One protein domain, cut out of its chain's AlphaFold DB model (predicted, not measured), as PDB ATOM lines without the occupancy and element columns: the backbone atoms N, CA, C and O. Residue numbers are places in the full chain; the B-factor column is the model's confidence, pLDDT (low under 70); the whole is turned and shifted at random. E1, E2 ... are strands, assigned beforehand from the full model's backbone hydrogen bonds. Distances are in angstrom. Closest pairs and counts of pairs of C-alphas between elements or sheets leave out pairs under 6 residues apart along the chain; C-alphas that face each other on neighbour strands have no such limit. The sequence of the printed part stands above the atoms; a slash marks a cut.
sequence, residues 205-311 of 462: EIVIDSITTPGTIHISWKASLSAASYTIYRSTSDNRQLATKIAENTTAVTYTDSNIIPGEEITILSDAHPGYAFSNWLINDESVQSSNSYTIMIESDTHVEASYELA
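This is residues 205 to 311 of the 462 residues of the protein "Fibronectin type III domain protein" of Verrucomicrobiae bacterium DG1235 (UniProt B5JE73). Four small sheets stand one after another round a narrow middle as a loose, imperfectly closed ring: E1, E2 and E5, then the hairpin of E3 and E4, then the pair E6 and E9, then E7 and E10, with E10 coming back beside E1. E8 is added at the far edge of the last sheet, beside E7, and the joins from E3 to E5, from E4 to E5 and from E3 to E6 are wider than the strand pairings within the sheets, with no pair of C-alphas within 8 A. The printed part has 107 residues with ten named strands, E1 to E10 in order along the chain, and no named helix; its class is all strand. The sheets, with orders E1 - E2 - E5, E3 - E4, E6 - E9 and E8 - E7 - E10, are all antiparallel. The whole is compact, with a radius of gyration of the C-alphas of 13.7 A and spans of 40 by 32 by 26 A.

E1, residues 205 to 210, and E2, residues 217 to 222, form a hairpin at 162 degrees, with N 207 and O 220 at 2.8 A and N 218 and O 209 at 2.7 A, within hydrogen-bond range. E5, residues 254 to 257, is antiparallel to E2 at 159 degrees, with N 219 and O 255 at 2.8 A; E1 and E5 are the edge strands of this sheet. E3, residues 230 to 234, and E4, residues 244 to 250, form another hairpin at 164 degrees, with N 232 and O 247 at 2.9 A. E3 and E5 are near each other, with 5 pairs of C-alphas within 10 A. E3 is also near E6, residues 265 to 269, with 6 such pairs. E6 and E9, residues 293 to 297, are antiparallel at 156 degrees, with N 266 and O 296 at 2.8 A. E7, residues 276 to 283, and E10, residues 304 to 310, are antiparallel at 154 degrees, with N 277 and O 309 at 2.8 A. E8, residues 286 to 289, forms a hairpin with E7 at 126 degrees, with N 283 and O 286 at 2.8 A. E7 and E9 have 1 pair of C-alphas within 8 A, those of Trp 281 and Tyr 294 at 7.8 A. E1 and E10 have 8 pairs within 8 A, the closest being those of Ile 206 and Glu 305 at 5.7 A. Among the pairs that are apart are E1 and E6, E2 and E9, and E4 and E10.

E1 begins at C-alpha 205, (-40.593, 40.755, -47.197), and is 16.2 A long from first to last C-alpha. E2 is 17.1 A long, E3 13.4 A and E4 15.6 A. E5 is 10.2 A long and E6 13.2 A. E7, the longest strand by residues with 8, runs 20.4 A from C-alpha 276 at (-36.354, 34.196, -61.276). E8 is 9.6 A long and E9 13.7 A. E10 is 20.3 A long and ends at C-alpha 310, (-34.431, 37.713, -62.873).

The two C-alphas farthest apart are those of Thr 213 and Ala 311, 40.5 A, and the C-alphas of Glu 205 and Ala 311 are 19.7 A apart. The printed part has no cut. The links E4 to E5, E7 to E8 and E8 to E9 are tight, the other six are short, and no link is long. The mean pLDDT of the printed part is 77.9. Confidence is under 70 for 20 residues, namely 210 to 215, 238, 240, 260 to 263, 272 to 276, 301 and 310 to 311.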
ATOM      1  N   GLU A 205     -40.682  40.062 -48.497       80.12
ATOM      2  CA  GLU A 205     -40.593  40.755 -47.197       80.12
ATOM      3  C   GLU A 205     -41.002  39.837 -46.025       80.12
ATOM      4  O   GLU A 205     -41.826  40.201 -45.183       80.12
ATOM      5  N   ILE A 206     -40.489  38.600 -46.008       81.25
ATOM      6  CA  ILE A 206     -40.774  37.656 -44.922       81.25
ATOM      7  C   ILE A 206     -40.072  38.157 -43.655       81.25
ATOM      8  O   ILE A 206     -38.871  38.388 -43.634       81.25
ATOM      9  N   VAL A 207     -40.828  38.318 -42.578       78.94
ATOM     10  CA  VAL A 207     -40.336  38.743 -41.268       78.94
ATOM     11  C   VAL A 207     -40.643  37.634 -40.275       78.94
ATOM     12  O   VAL A 207     -41.779  37.160 -40.223       78.94
ATOM     13  N   ILE A 208     -39.648  37.229 -39.483       79.19
ATOM     14  CA  ILE A 208     -39.811  36.273 -38.387       79.19
ATOM     15  C   ILE A 208     -39.498  36.991 -37.075       79.19
ATOM     16  O   ILE A 208     -38.342  37.246 -36.751       79.19
ATOM     17  N   ASP A 209     -40.534  37.259 -36.294       75.44
ATOM     18  CA  ASP A 209     -40.423  37.890 -34.982       75.44
ATOM     19  C   ASP A 209     -40.805  36.864 -33.918       75.44
ATOM     20  O   ASP A 209     -41.834  36.200 -34.037       75.44
ATOM     21  N   SER A 210     -40.041  36.708 -32.837       64.56
ATOM     22  CA  SER A 210     -40.560  35.961 -31.693       64.56
ATOM     23  C   SER A 210     -41.497  36.875 -30.907       64.56
ATOM     24  O   SER A 210     -41.180  38.013 -30.556       64.56
ATOM     25  N   ILE A 211     -42.698  36.387 -30.591       58.53
ATOM     26  CA  ILE A 211     -43.400  36.975 -29.452       58.53
ATOM     27  C   ILE A 211     -42.586  36.604 -28.217       58.53
ATOM     28  O   ILE A 211     -42.079  35.493 -28.116       58.53
ATOM     29  N   THR A 212     -42.533  37.519 -27.247       54.47
ATOM     30  CA  THR A 212     -41.930  37.396 -25.899       54.47
ATOM     31  C   THR A 212     -42.254  36.114 -25.096       54.47
ATOM     32  O   THR A 212     -41.838  35.981 -23.946       54.47
ATOM     33  N   THR A 213     -42.995  35.163 -25.670       56.84
ATOM     34  CA  THR A 213     -43.283  33.833 -25.139       56.84
ATOM     35  C   THR A 213     -42.303  32.807 -25.728       56.84
ATOM     36  O   THR A 213     -42.321  32.562 -26.936       56.84
ATOM     37  N   PRO A 214     -41.470  32.154 -24.897       62.84
ATOM     38  CA  PRO A 214     -40.598  31.076 -25.346       62.84
ATOM     39  C   PRO A 214     -41.371  29.998 -26.114       62.84
ATOM     40  O   PRO A 214     -42.363  29.465 -25.618       62.84
ATOM     41  N   GLY A 215     -40.885  29.682 -27.312       68.38
ATOM     42  CA  GLY A 215     -41.417  28.628 -28.173       68.38
ATOM     43  C   GLY A 215     -42.512  29.042 -29.154       68.38
ATOM     44  O   GLY A 215     -43.130  28.183 -29.783       68.38
ATOM     45  N   THR A 216     -42.724  30.348 -29.325       76.25
ATOM     46  CA  THR A 216     -43.588  30.895 -30.375       76.25
ATOM     47  C   THR A 216     -42.792  31.758 -31.348       76.25
ATOM     48  O   THR A 216     -42.031  32.617 -30.905       76.25
ATOM     49  N   ILE A 217     -43.010  31.585 -32.649       81.25
ATOM     50  CA  ILE A 217     -42.566  32.519 -33.690       81.25
ATOM     51  C   ILE A 217     -43.786  33.086 -34.410       81.25
ATOM     52  O   ILE A 217     -44.757  32.382 -34.688       81.25
ATOM     53  N   HIS A 218     -43.743  34.376 -34.692       82.81
ATOM     54  CA  HIS A 218     -44.641  35.072 -35.591       82.81
ATOM     55  C   HIS A 218     -43.930  35.273 -36.917       82.81
ATOM     56  O   HIS A 218     -42.805  35.750 -36.965       82.81
ATOM     57  N   ILE A 219     -44.601  34.907 -37.993       88.19
ATOM     58  CA  ILE A 219     -44.126  35.081 -39.354       88.19
ATOM     59  C   ILE A 219     -45.086  36.056 -40.021       88.19
ATOM     60  O   ILE A 219     -46.302  35.894 -39.904       88.19
ATOM     61  N   SER A 220     -44.573  37.063 -40.709       87.00
ATOM     62  CA  SER A 220     -45.365  37.933 -41.579       87.00
ATOM     63  C   SER A 220     -44.697  38.071 -42.936       87.00
ATOM     64  O   SER A 220     -43.515  37.776 -43.069       87.00
ATOM     65  N   TRP A 221     -45.465  38.413 -43.960       91.44
ATOM     66  CA  TRP A 221     -44.969  38.608 -45.320       91.44
ATOM     67  C   TRP A 221     -45.822  39.649 -46.035       91.44
ATOM     68  O   TRP A 221     -46.906  40.018 -45.579       91.44
ATOM     69  N   LYS A 222     -45.359  40.129 -47.182       87.00
ATOM     70  CA  LYS A 222     -46.154  40.993 -48.052       87.00
ATOM     71  C   LYS A 222     -47.119  40.178 -48.902       87.00
ATOM     72  O   LYS A 222     -46.798  39.083 -49.363       87.00
ATOM     73  N   ALA A 223     -48.307  40.733 -49.138       83.25
ATOM     74  CA  ALA A 223     -49.287  40.126 -50.030       83.25
ATOM     75  C   ALA A 223     -48.719  39.986 -51.454       83.25
ATOM     76  O   ALA A 223     -48.241  40.950 -52.050       83.25
ATOM     77  N   SER A 224     -48.822  38.778 -51.990       83.88
ATOM     78  CA  SER A 224     -48.414  38.397 -53.335       83.88
ATOM     79  C   SER A 224     -49.497  38.799 -54.321       83.88
ATOM     80  O   SER A 224     -50.688  38.593 -54.064       83.88
ATOM     81  N   LEU A 225     -49.098  39.316 -55.478       76.50
ATOM     82  CA  LEU A 225     -50.045  39.597 -56.547       76.50
ATOM     83  C   LEU A 225     -50.670  38.270 -57.011       76.50
ATOM     84  O   LEU A 225     -49.963  37.279 -57.160       76.50
ATOM     85  N   SER A 226     -51.993  38.244 -57.188       74.50
ATOM     86  CA  SER A 226     -52.771  37.059 -57.602       74.50
ATOM     87  C   SER A 226     -52.797  35.862 -56.635       74.50
ATOM     88  O   SER A 226     -53.391  34.836 -56.971       74.50
ATOM     89  N   ALA A 227     -52.246  35.959 -55.417       78.19
ATOM     90  CA  ALA A 227     -52.382  34.893 -54.419       78.19
ATOM     91  C   ALA A 227     -53.772  34.893 -53.769       78.19
ATOM     92  O   ALA A 227     -54.166  35.847 -53.102       78.19
ATOM     93  N   ALA A 228     -54.502  33.784 -53.910       78.25
ATOM     94  CA  ALA A 228     -55.778  33.583 -53.219       78.25
ATOM     95  C   ALA A 228     -55.600  33.122 -51.761       78.25
ATOM     96  O   ALA A 228     -56.460  33.375 -50.919       78.25
ATOM     97  N   SER A 229     -54.510  32.409 -51.461       86.50
ATOM     98  CA  SER A 229     -54.168  31.944 -50.115       86.50
ATOM     99  C   SER A 229     -52.717  31.456 -50.039       86.50
ATOM    100  O   SER A 229     -52.059  31.282 -51.064       86.50
ATOM    101  N   TYR A 230     -52.249  31.196 -48.821       86.25
ATOM    102  CA  TYR A 230     -50.915  30.704 -48.501       86.25
ATOM    103  C   TYR A 230     -50.966  29.340 -47.813       86.25
ATOM    104  O   TYR A 230     -51.877  29.033 -47.038       86.25
ATOM    105  N   THR A 231     -49.943  28.530 -48.077       90.31
ATOM    106  CA  THR A 231     -49.673  27.282 -47.357       90.31
ATOM    107  C   THR A 231     -48.305  27.392 -46.705       90.31
ATOM    108  O   THR A 231     -47.331  27.729 -47.372       90.31
ATOM    109  N   ILE A 232     -48.237  27.115 -45.406       90.12
ATOM    110  CA  ILE A 232     -47.034  27.281 -44.597       90.12
ATOM    111  C   ILE A 232     -46.487  25.900 -44.238       90.12
ATOM    112  O   ILE A 232     -47.210  25.025 -43.748       90.12
ATOM    113  N   TYR A 233     -45.192  25.714 -44.477       88.56
ATOM    114  CA  TYR A 233     -44.448  24.492 -44.194       88.56
ATOM    115  C   TYR A 233     -43.309  24.782 -43.218       88.56
ATOM    116  O   TYR A 233     -42.744  25.871 -43.220       88.56
ATOM    117  N   ARG A 234     -42.953  23.785 -42.408       87.12
ATOM    118  CA  ARG A 234     -41.838  23.830 -41.460       87.12
ATOM    119  C   ARG A 234     -40.990  22.575 -41.576       87.12
ATOM    120  O   ARG A 234     -41.533  21.475 -41.634       87.12
ATOM    121  N   SER A 235     -39.673  22.724 -41.547       82.31
ATOM    122  CA  SER A 235     -38.727  21.610 -41.586       82.31
ATOM    123  C   SER A 235     -37.594  21.830 -40.586       82.31
ATOM    124  O   SER A 235     -37.189  22.963 -40.348       82.31
ATOM    125  N   THR A 236     -37.067  20.741 -40.032       78.50
ATOM    126  CA  THR A 236     -35.808  20.718 -39.261       78.50
ATOM    127  C   THR A 236     -34.628  20.246 -40.125       78.50
ATOM    128  O   THR A 236     -33.603  19.822 -39.607       78.50
ATOM    129  N   SER A 237     -34.813  20.202 -41.448       76.38
ATOM    130  CA  SER A 237     -33.810  19.790 -42.437       76.38
ATOM    131  C   SER A 237     -33.937  20.611 -43.720       76.38
ATOM    132  O   SER A 237     -35.013  21.131 -44.023       76.38
ATOM    133  N   ASP A 238     -32.871  20.644 -44.512       62.78
ATOM    134  CA  ASP A 238     -32.798  21.259 -45.843       62.78
ATOM    135  C   ASP A 238     -33.604  20.535 -46.932       62.78
ATOM    136  O   ASP A 238     -33.779  21.041 -48.040       62.78
ATOM    137  N   ASN A 239     -34.151  19.360 -46.639       74.19
ATOM    138  CA  ASN A 239     -34.952  18.630 -47.601       74.19
ATOM    139  C   ASN A 239     -36.420  19.080 -47.554       74.19
ATOM    140  O   ASN A 239     -37.178  18.693 -46.662       74.19
ATOM    141  N   ARG A 240     -36.855  19.826 -48.579       66.44
ATOM    142  CA  ARG A 240     -38.250  20.279 -48.745       66.44
ATOM    143  C   ARG A 240     -39.269  19.142 -48.679       66.44
ATOM    144  O   ARG A 240     -40.371  19.338 -48.176       66.44
ATOM    145  N   GLN A 241     -38.920  17.947 -49.158       77.75
ATOM    146  CA  GLN A 241     -39.828  16.795 -49.133       77.75
ATOM    147  C   GLN A 241     -40.095  16.280 -47.713       77.75
ATOM    148  O   GLN A 241     -41.063  15.555 -47.499       77.75
ATOM    149  N   LEU A 242     -39.249  16.653 -46.746       78.38
ATOM    150  CA  LEU A 242     -39.416  16.336 -45.329       78.38
ATOM    151  C   LEU A 242     -40.126  17.458 -44.556       78.38
ATOM    152  O   LEU A 242     -40.400  17.299 -43.365       78.38
ATOM    153  N   ALA A 243     -40.453  18.577 -45.213       83.50
ATOM    154  CA  ALA A 243     -41.160  19.676 -44.580       83.50
ATOM    155  C   ALA A 243     -42.590  19.261 -44.205       83.50
ATOM    156  O   ALA A 243     -43.359  18.722 -45.003       83.50
ATOM    157  N   THR A 244     -42.970  19.549 -42.966       85.00
ATOM    158  CA  THR A 244     -44.317  19.328 -42.453       85.00
ATOM    159  C   THR A 244     -45.174  20.548 -42.751       85.00
ATOM    160  O   THR A 244     -44.827  21.666 -42.377       85.00
ATOM    161  N   LYS A 245     -46.317  20.343 -43.404       90.81
ATOM    162  CA  LYS A 245     -47.328  21.391 -43.574       90.81
ATOM    163  C   LYS A 245     -47.911  21.751 -42.208       90.81
ATOM    164  O   LYS A 245     -48.470  20.883 -41.541       90.81
ATOM    165  N   ILE A 246     -47.776  23.010 -41.806       89.81
ATOM    166  CA  ILE A 246     -48.247  23.517 -40.508       89.81
ATOM    167  C   ILE A 246     -49.502  24.384 -40.638       89.81
ATOM    168  O   ILE A 246     -50.277  24.449 -39.689       89.81
ATOM    169  N   ALA A 247     -49.759  24.962 -41.817       87.62
ATOM    170  CA  ALA A 247     -51.017  25.636 -42.137       87.62
ATOM    171  C   ALA A 247     -51.315  25.613 -43.642       87.62
ATOM    172  O   ALA A 247     -50.406  25.508 -44.462       87.62
ATOM    173  N   GLU A 248     -52.592  25.711 -44.009       91.44
ATOM    174  CA  GLU A 248     -53.067  25.760 -45.397       91.44
ATOM    175  C   GLU A 248     -54.193  26.779 -45.553       91.44
ATOM    176  O   GLU A 248     -54.822  27.158 -44.564       91.44
ATOM    177  N   ASN A 249     -54.461  27.195 -46.794       83.94
ATOM    178  CA  ASN A 249     -55.557  28.102 -47.148       83.94
ATOM    179  C   ASN A 249     -55.586  29.388 -46.299       83.94
ATOM    180  O   ASN A 249     -56.645  29.949 -46.018       83.94
ATOM    181  N   THR A 250     -54.413  29.855 -45.863       83.31
ATOM    182  CA  THR A 250     -54.293  31.039 -45.014       83.31
ATOM    183  C   THR A 250     -54.415  32.276 -45.887       83.31
ATOM    184  O   THR A 250     -53.607  32.485 -46.781       83.31
ATOM    185  N   THR A 251     -55.439  33.091 -45.660       86.44
ATOM    186  CA  THR A 251     -55.645  34.351 -46.396       86.44
ATOM    187  C   THR A 251     -54.985  35.544 -45.710       86.44
ATOM    188  O   THR A 251     -54.768  36.579 -46.335       86.44
ATOM    189  N   ALA A 252     -54.651  35.401 -44.427       85.94
ATOM    190  CA  ALA A 252     -53.853  36.374 -43.702       85.94
ATOM    191  C   ALA A 252     -52.401  36.364 -44.201       85.94
ATOM    192  O   ALA A 252     -51.871  35.328 -44.597       85.94
ATOM    193  N   VAL A 253     -51.743  37.516 -44.102       89.31
ATOM    194  CA  VAL A 253     -50.314  37.684 -44.412       89.31
ATOM    195  C   VAL A 253     -49.423  37.529 -43.172       89.31
ATOM    196  O   VAL A 253     -48.328  38.075 -43.080       89.31
ATOM    197  N   THR A 254     -49.941  36.819 -42.170       89.31
ATOM    198  CA  THR A 254     -49.290  36.573 -40.883       89.31
ATOM    199  C   THR A 254     -49.638  35.177 -40.383       89.31
ATOM    200  O   THR A 254     -50.788  34.750 -40.522       89.31
ATOM    201  N   TYR A 255     -48.702  34.506 -39.721       90.56
ATOM    202  CA  TYR A 255     -48.901  33.205 -39.093       90.56
ATOM    203  C   TYR A 255     -48.121  33.087 -37.779       90.56
ATOM    204  O   TYR A 255     -46.971  33.504 -37.702       90.56
ATOM    205  N   THR A 256     -48.725  32.485 -36.755       88.19
ATOM    206  CA  THR A 256     -48.052  32.182 -35.483       88.19
ATOM    207  C   THR A 256     -47.800  30.690 -35.377       88.19
ATOM    208  O   THR A 256     -48.747  29.909 -35.279       88.19
ATOM    209  N   ASP A 257     -46.534  30.291 -35.325       86.81
ATOM    210  CA  ASP A 257     -46.153  28.932 -34.964       86.81
ATOM    211  C   ASP A 257     -45.793  28.869 -33.479       86.81
ATOM    212  O   ASP A 257     -44.801  29.441 -33.038       86.81
ATOM    213  N   SER A 258     -46.608  28.166 -32.697       81.44
ATOM    214  CA  SER A 258     -46.449  28.035 -31.248       81.44
ATOM    215  C   SER A 258     -45.722  26.760 -30.798       81.44
ATOM    216  O   SER A 258     -45.812  26.398 -29.627       81.44
ATOM    217  N   ASN A 259     -45.071  26.039 -31.716       72.75
ATOM    218  CA  ASN A 259     -44.414  24.758 -31.441       72.75
ATOM    219  C   ASN A 259     -42.910  24.794 -31.767       72.75
ATOM    220  O   ASN A 259     -42.411  23.854 -32.390       72.75
ATOM    221  N   ILE A 260     -42.210  25.874 -31.410       68.88
ATOM    222  CA  ILE A 260     -40.758  26.033 -31.610       68.88
ATOM    223  C   ILE A 260     -40.021  25.784 -30.287       68.88
ATOM    224  O   ILE A 260     -40.554  26.053 -29.212       68.88
ATOM    225  N   ILE A 261     -38.787  25.282 -30.336       63.72
ATOM    226  CA  ILE A 261     -37.906  25.184 -29.167       63.72
ATOM    227  C   ILE A 261     -36.756  26.190 -29.364       63.72
ATOM    228  O   ILE A 261     -36.008  26.060 -30.331       63.72
ATOM    229  N   PRO A 262     -36.600  27.215 -28.498       57.25
ATOM    230  CA  PRO A 262     -35.480  28.157 -28.588       57.25
ATOM    231  C   PRO A 262     -34.122  27.442 -28.532       57.25
ATOM    232  O   PRO A 262     -33.926  26.572 -27.681       57.25
ATOM    233  N   GLY A 263     -33.189  27.830 -29.406       63.03
ATOM    234  CA  GLY A 263     -31.873  27.192 -29.532       63.03
ATOM    235  C   GLY A 263     -31.826  25.958 -30.446       63.03
ATOM    236  O   GLY A 263     -30.793  25.294 -30.494       63.03
ATOM    237  N   GLU A 264     -32.905  25.636 -31.167       70.56
ATOM    238  CA  GLU A 264     -32.858  24.655 -32.257       70.56
ATOM    239  C   GLU A 264     -32.406  25.290 -33.581       70.56
ATOM    240  O   GLU A 264     -32.669  26.461 -33.872       70.56
ATOM    241  N   GLU A 265     -31.718  24.485 -34.390       76.75
ATOM    242  CA  GLU A 265     -31.422  24.814 -35.780       76.75
ATOM    243  C   GLU A 265     -32.696  24.679 -36.617       76.75
ATOM    244  O   GLU A 265     -33.374  23.648 -36.602       76.75
ATOM    245  N   ILE A 266     -33.011  25.727 -37.368       74.69
ATOM    246  CA  ILE A 266     -34.095  25.745 -38.341       74.69
ATOM    247  C   ILE A 266     -33.466  25.867 -39.719       74.69
ATOM    248  O   ILE A 266     -32.604  26.719 -39.945       74.69
ATOM    249  N   THR A 267     -33.912  25.029 -40.651       80.38
ATOM    250  CA  THR A 267     -33.542  25.179 -42.055       80.38
ATOM    251  C   THR A 267     -34.659  25.862 -42.820       80.38
ATOM    252  O   THR A 267     -35.794  25.384 -42.861       80.38
ATOM    253  N   ILE A 268     -34.316  26.981 -43.444       80.56
ATOM    254  CA  ILE A 268     -35.181  27.736 -44.342       80.56
ATOM    255  C   ILE A 268     -34.850  27.380 -45.789       80.56
ATOM    256  O   ILE A 268     -33.691  27.161 -46.151       80.56
ATOM    257  N   LEU A 269     -35.892  27.299 -46.611       79.12
ATOM    258  CA  LEU A 269     -35.816  26.938 -48.020       79.12
ATOM    259  C   LEU A 269     -36.550  27.985 -48.842       79.12
ATOM    260  O   LEU A 269     -37.630  28.434 -48.459       79.12
ATOM    261  N   SER A 270     -35.960  28.335 -49.974       79.25
ATOM    262  CA  SER A 270     -36.514  29.266 -50.941       79.25
ATOM    263  C   SER A 270     -36.601  28.582 -52.304       79.25
ATOM    264  O   SER A 270     -35.619  28.039 -52.817       79.25
ATOM    265  N   ASP A 271     -37.798  28.602 -52.885       70.62
ATOM    266  CA  ASP A 271     -38.022  28.177 -54.260       70.62
ATOM    267  C   ASP A 271     -38.243  29.428 -55.104       70.62
ATOM    268  O   ASP A 271     -39.206  30.169 -54.896       70.62
ATOM    269  N   ALA A 272     -37.340  29.665 -56.053       67.06
ATOM    270  CA  ALA A 272     -37.519  30.732 -57.020       67.06
ATOM    271  C   ALA A 272     -38.682  30.390 -57.962       67.06
ATOM    272  O   ALA A 272     -38.836  29.249 -58.406       67.06
ATOM    273  N   HIS A 273     -39.515  31.386 -58.250       60.25
ATOM    274  CA  HIS A 273     -40.574  31.272 -59.247       60.25
ATOM    275  C   HIS A 273     -39.966  31.187 -60.663       60.25
ATOM    276  O   HIS A 273     -38.897  31.768 -60.879       60.25
ATOM    277  N   PRO A 274     -40.602  30.509 -61.642       58.34
ATOM    278  CA  PRO A 274     -40.164  30.557 -63.036       58.34
ATOM    279  C   PRO A 274     -39.913  31.998 -63.513       58.34
ATOM    280  O   PRO A 274     -40.714  32.894 -63.263       58.34
ATOM    281  N   GLY A 275     -38.769  32.226 -64.162       54.09
ATOM    282  CA  GLY A 275     -38.307  33.568 -64.548       54.09
ATOM    283  C   GLY A 275     -37.468  34.290 -63.488       54.09
ATOM    284  O   GLY A 275     -36.979  35.386 -63.750       54.09
ATOM    285  N   TYR A 276     -37.238  33.681 -62.322       65.88
ATOM    286  CA  TYR A 276     -36.354  34.196 -61.276       65.88
ATOM    287  C   TYR A 276     -35.352  33.130 -60.820       65.88
ATOM    288  O   TYR A 276     -35.646  31.935 -60.798       65.88
ATOM    289  N   ALA A 277     -34.154  33.568 -60.448       74.81
ATOM    290  CA  ALA A 277     -33.122  32.774 -59.806       74.81
ATOM    291  C   ALA A 277     -32.953  33.269 -58.373       74.81
ATOM    292  O   ALA A 277     -32.970  34.467 -58.099       74.81
ATOM    293  N   PHE A 278     -32.782  32.335 -57.443       84.25
ATOM    294  CA  PHE A 278     -32.393  32.683 -56.085       84.25
ATOM    295  C   PHE A 278     -31.018  33.371 -56.101       84.25
ATOM    296  O   PHE A 278     -30.087  32.833 -56.701       84.25
ATOM    297  N   SER A 279     -30.897  34.525 -55.442       82.62
ATOM    298  CA  SER A 279     -29.642  35.280 -55.360       82.62
ATOM    299  C   SER A 279     -28.946  35.039 -54.024       82.62
ATOM    300  O   SER A 279     -27.875  34.426 -53.982       82.62
ATOM    301  N   ASN A 280     -29.558  35.461 -52.913       84.50
ATOM    302  CA  ASN A 280     -28.967  35.337 -51.584       84.50
ATOM    303  C   ASN A 280     -29.992  35.418 -50.445       84.50
ATOM    304  O   ASN A 280     -31.113  35.884 -50.620       84.50
ATOM    305  N   TRP A 281     -29.577  35.005 -49.248       87.56
ATOM    306  CA  TRP A 281     -30.293  35.320 -48.007       87.56
ATOM    307  C   TRP A 281     -29.754  36.609 -47.390       87.56
ATOM    308  O   TRP A 281     -28.540  36.836 -47.408       87.56
ATOM    309  N   LEU A 282     -30.645  37.404 -46.804       85.44
ATOM    310  CA  LEU A 282     -30.351  38.558 -45.960       85.44
ATOM    311  C   LEU A 282     -30.781  38.215 -44.529       85.44
ATOM    312  O   LEU A 282     -31.954  37.949 -44.282       85.44
ATOM    313  N   ILE A 283     -29.836  38.183 -43.592       83.81
ATOM    314  CA  ILE A 283     -30.101  37.933 -42.170       83.81
ATOM    315  C   ILE A 283     -29.791  39.216 -41.416       83.81
ATOM    316  O   ILE A 283     -28.640  39.645 -41.397       83.81
ATOM    317  N   ASN A 284     -30.801  39.837 -40.804       83.62
ATOM    318  CA  ASN A 284     -30.691  41.175 -40.212       83.62
ATOM    319  C   ASN A 284     -30.024  42.174 -41.179       83.62
ATOM    320  O   ASN A 284     -29.092  42.884 -40.806       83.62
ATOM    321  N   ASP A 285     -30.478  42.158 -42.436       80.12
ATOM    322  CA  ASP A 285     -29.994  42.979 -43.555       80.12
ATOM    323  C   ASP A 285     -28.563  42.673 -44.044       80.12
ATOM    324  O   ASP A 285     -28.059  43.334 -44.954       80.12
ATOM    325  N   GLU A 286     -27.899  41.644 -43.506       80.25
ATOM    326  CA  GLU A 286     -26.585  41.196 -43.974       80.25
ATOM    327  C   GLU A 286     -26.699  40.004 -44.934       80.25
ATOM    328  O   GLU A 286     -27.308  38.978 -44.627       80.25
ATOM    329  N   SER A 287     -26.066  40.113 -46.105       83.56
ATOM    330  CA  SER A 287     -26.009  39.017 -47.076       83.56
ATOM    331  C   SER A 287     -25.105  37.890 -46.577       83.56
ATOM    332  O   SER A 287     -23.929  38.118 -46.294       83.56
ATOM    333  N   VAL A 288     -25.641  36.669 -46.483       83.94
ATOM    334  CA  VAL A 288     -24.913  35.529 -45.892       83.94
ATOM    335  C   VAL A 288     -24.477  34.462 -46.898       83.94
ATOM    336  O   VAL A 288     -23.352  33.974 -46.805       83.94
ATOM    337  N   GLN A 289     -25.326  34.062 -47.851       80.25
ATOM    338  CA  GLN A 289     -24.988  33.016 -48.827       80.25
ATOM    339  C   GLN A 289     -25.905  33.023 -50.054       80.25
ATOM    340  O   GLN A 289     -27.021  33.529 -49.972       80.25
ATOM    341  N   SER A 290     -25.477  32.342 -51.125       72.88
ATOM    342  CA  SER A 290     -26.208  32.181 -52.393       72.88
ATOM    343  C   SER A 290     -26.869  30.814 -52.610       72.88
ATOM    344  O   SER A 290     -27.442  30.552 -53.663       72.88
ATOM    345  N   SER A 291     -26.814  29.913 -51.625       80.81
ATOM    346  CA  SER A 291     -27.608  28.681 -51.669       80.81
ATOM    347  C   SER A 291     -29.051  28.964 -51.254       80.81
ATOM    348  O   SER A 291     -29.285  29.617 -50.236       80.81
ATOM    349  N   ASN A 292     -30.014  28.406 -51.989       80.12
ATOM    350  CA  ASN A 292     -31.447  28.532 -51.711       80.12
ATOM    351  C   ASN A 292     -31.921  27.748 -50.466       80.12
ATOM    352  O   ASN A 292     -33.115  27.711 -50.171       80.12
ATOM    353  N   SER A 293     -30.995  27.140 -49.718       82.75
ATOM    354  CA  SER A 293     -31.236  26.498 -48.425       82.75
ATOM    355  C   SER A 293     -30.271  27.021 -47.368       82.75
ATOM    356  O   SER A 293     -29.062  26.884 -47.551       82.75
ATOM    357  N   TYR A 294     -30.767  27.566 -46.257       81.19
ATOM    358  CA  TYR A 294     -29.937  28.096 -45.167       81.19
ATOM    359  C   TYR A 294     -30.336  27.507 -43.817       81.19
ATOM    360  O   TYR A 294     -31.519  27.432 -43.502       81.19
ATOM    361  N   THR A 295     -29.357  27.109 -43.005       82.00
ATOM    362  CA  THR A 295     -29.596  26.626 -41.638       82.00
ATOM    363  C   THR A 295     -29.139  27.680 -40.645       82.00
ATOM    364  O   THR A 295     -27.978  28.091 -40.667       82.00
ATOM    365  N   ILE A 296     -30.050  28.097 -39.769       81.25
ATOM    366  CA  ILE A 296     -29.812  29.113 -38.747       81.25
ATOM    367  C   ILE A 296     -30.227  28.600 -37.370       81.25
ATOM    368  O   ILE A 296     -31.253  27.943 -37.216       81.25
ATOM    369  N   MET A 297     -29.428  28.921 -36.356       81.81
ATOM    370  CA  MET A 297     -29.800  28.713 -34.961       81.81
ATOM    371  C   MET A 297     -30.580  29.931 -34.467       81.81
ATOM    372  O   MET A 297     -30.045  31.039 -34.441       81.81
ATOM    373  N   ILE A 298     -31.841  29.734 -34.081       72.25
ATOM    374  CA  ILE A 298     -32.679  30.825 -33.575       72.25
ATOM    375  C   ILE A 298     -32.481  30.943 -32.060       72.25
ATOM    376  O   ILE A 298     -33.104  30.232 -31.265       72.25
ATOM    377  N   GLU A 299     -31.579  31.843 -31.662       76.06
ATOM    378  CA  GLU A 299     -31.330  32.192 -30.255       76.06
ATOM    379  C   GLU A 299     -32.159  33.403 -29.784       76.06
ATOM    380  O   GLU A 299     -32.427  33.550 -28.589       76.06
ATOM    381  N   SER A 300     -32.589  34.257 -30.717       71.94
ATOM    382  CA  SER A 300     -33.389  35.466 -30.481       71.94
ATOM    383  C   SER A 300     -34.180  35.860 -31.737       71.94
ATOM    384  O   SER A 300     -34.056  35.210 -32.775       71.94
ATOM    385  N   ASP A 301     -34.950  36.951 -31.657       62.00
ATOM    386  CA  ASP A 301     -35.575  37.601 -32.822       62.00
ATOM    387  C   ASP A 301     -34.561  37.770 -33.957       62.00
ATOM    388  O   ASP A 301     -33.444  38.239 -33.717       62.00
ATOM    389  N   THR A 302     -34.930  37.344 -35.167       72.81
ATOM    390  CA  THR A 302     -34.033  37.329 -36.328       72.81
ATOM    391  C   THR A 302     -34.813  37.642 -37.602       72.81
ATOM    392  O   THR A 302     -35.687  36.872 -37.994       72.81
ATOM    393  N   HIS A 303     -34.466  38.739 -38.278       72.88
ATOM    394  CA  HIS A 303     -35.052  39.100 -39.568       72.88
ATOM    395  C   HIS A 303     -34.375  38.309 -40.698       72.88
ATOM    396  O   HIS A 303     -33.147  38.224 -40.733       72.88
ATOM    397  N   VAL A 304     -35.160  37.707 -41.594       79.44
ATOM    398  CA  VAL A 304     -34.672  36.786 -42.630       79.44
ATOM    399  C   VAL A 304     -35.401  37.040 -43.944       79.44
ATOM    400  O   VAL A 304     -36.587  36.740 -44.051       79.44
ATOM    401  N   GLU A 305     -34.681  37.481 -44.969       82.31
ATOM    402  CA  GLU A 305     -35.234  37.747 -46.296       82.31
ATOM    403  C   GLU A 305     -34.537  36.911 -47.384       82.31
ATOM    404  O   GLU A 305     -33.320  36.716 -47.373       82.31
ATOM    405  N   ALA A 306     -35.327  36.381 -48.323       83.00
ATOM    406  CA  ALA A 306     -34.841  35.717 -49.531       83.00
ATOM    407  C   ALA A 306     -34.811  36.724 -50.684       83.00
ATOM    408  O   ALA A 306     -35.853  37.264 -51.053       83.00
ATOM    409  N   SER A 307     -33.637  36.929 -51.271       80.81
ATOM    410  CA  SER A 307     -33.439  37.778 -52.441       80.81
ATOM    411  C   SER A 307     -33.413  36.942 -53.718       80.81
ATOM    412  O   SER A 307     -32.832  35.851 -53.760       80.81
ATOM    413  N   TYR A 308     -34.021  37.470 -54.774       81.56
ATOM    414  CA  TYR A 308     -34.106  36.834 -56.081       81.56
ATOM    415  C   TYR A 308     -33.727  37.835 -57.164       81.56
ATOM    416  O   TYR A 308     -34.039  39.019 -57.073       81.56
ATOM    417  N   GLU A 309     -33.109  37.325 -58.216       73.44
ATOM    418  CA  GLU A 309     -32.799  38.062 -59.435       73.44
ATOM    419  C   GLU A 309     -33.586  37.463 -60.598       73.44
ATOM    420  O   GLU A 309     -34.040  36.320 -60.538       73.44
ATOM    421  N   LEU A 310     -33.780  38.225 -61.670       58.25
ATOM    422  CA  LEU A 310     -34.431  37.713 -62.873       58.25
ATOM    423  C   LEU A 310     -33.568  36.614 -63.508       58.25
ATOM    424  O   LEU A 310     -32.408  36.835 -63.847       58.25
ATOM    425  N   ALA A 311     -34.146  35.431 -63.698       57.00
ATOM    426  CA  ALA A 311     -33.529  34.356 -64.458       57.00
ATOM    427  C   ALA A 311     -33.945  34.490 -65.919       57.00
ATOM    428  O   ALA A 311     -35.128  34.387 -66.247       57.00
TER     429      ALA A 311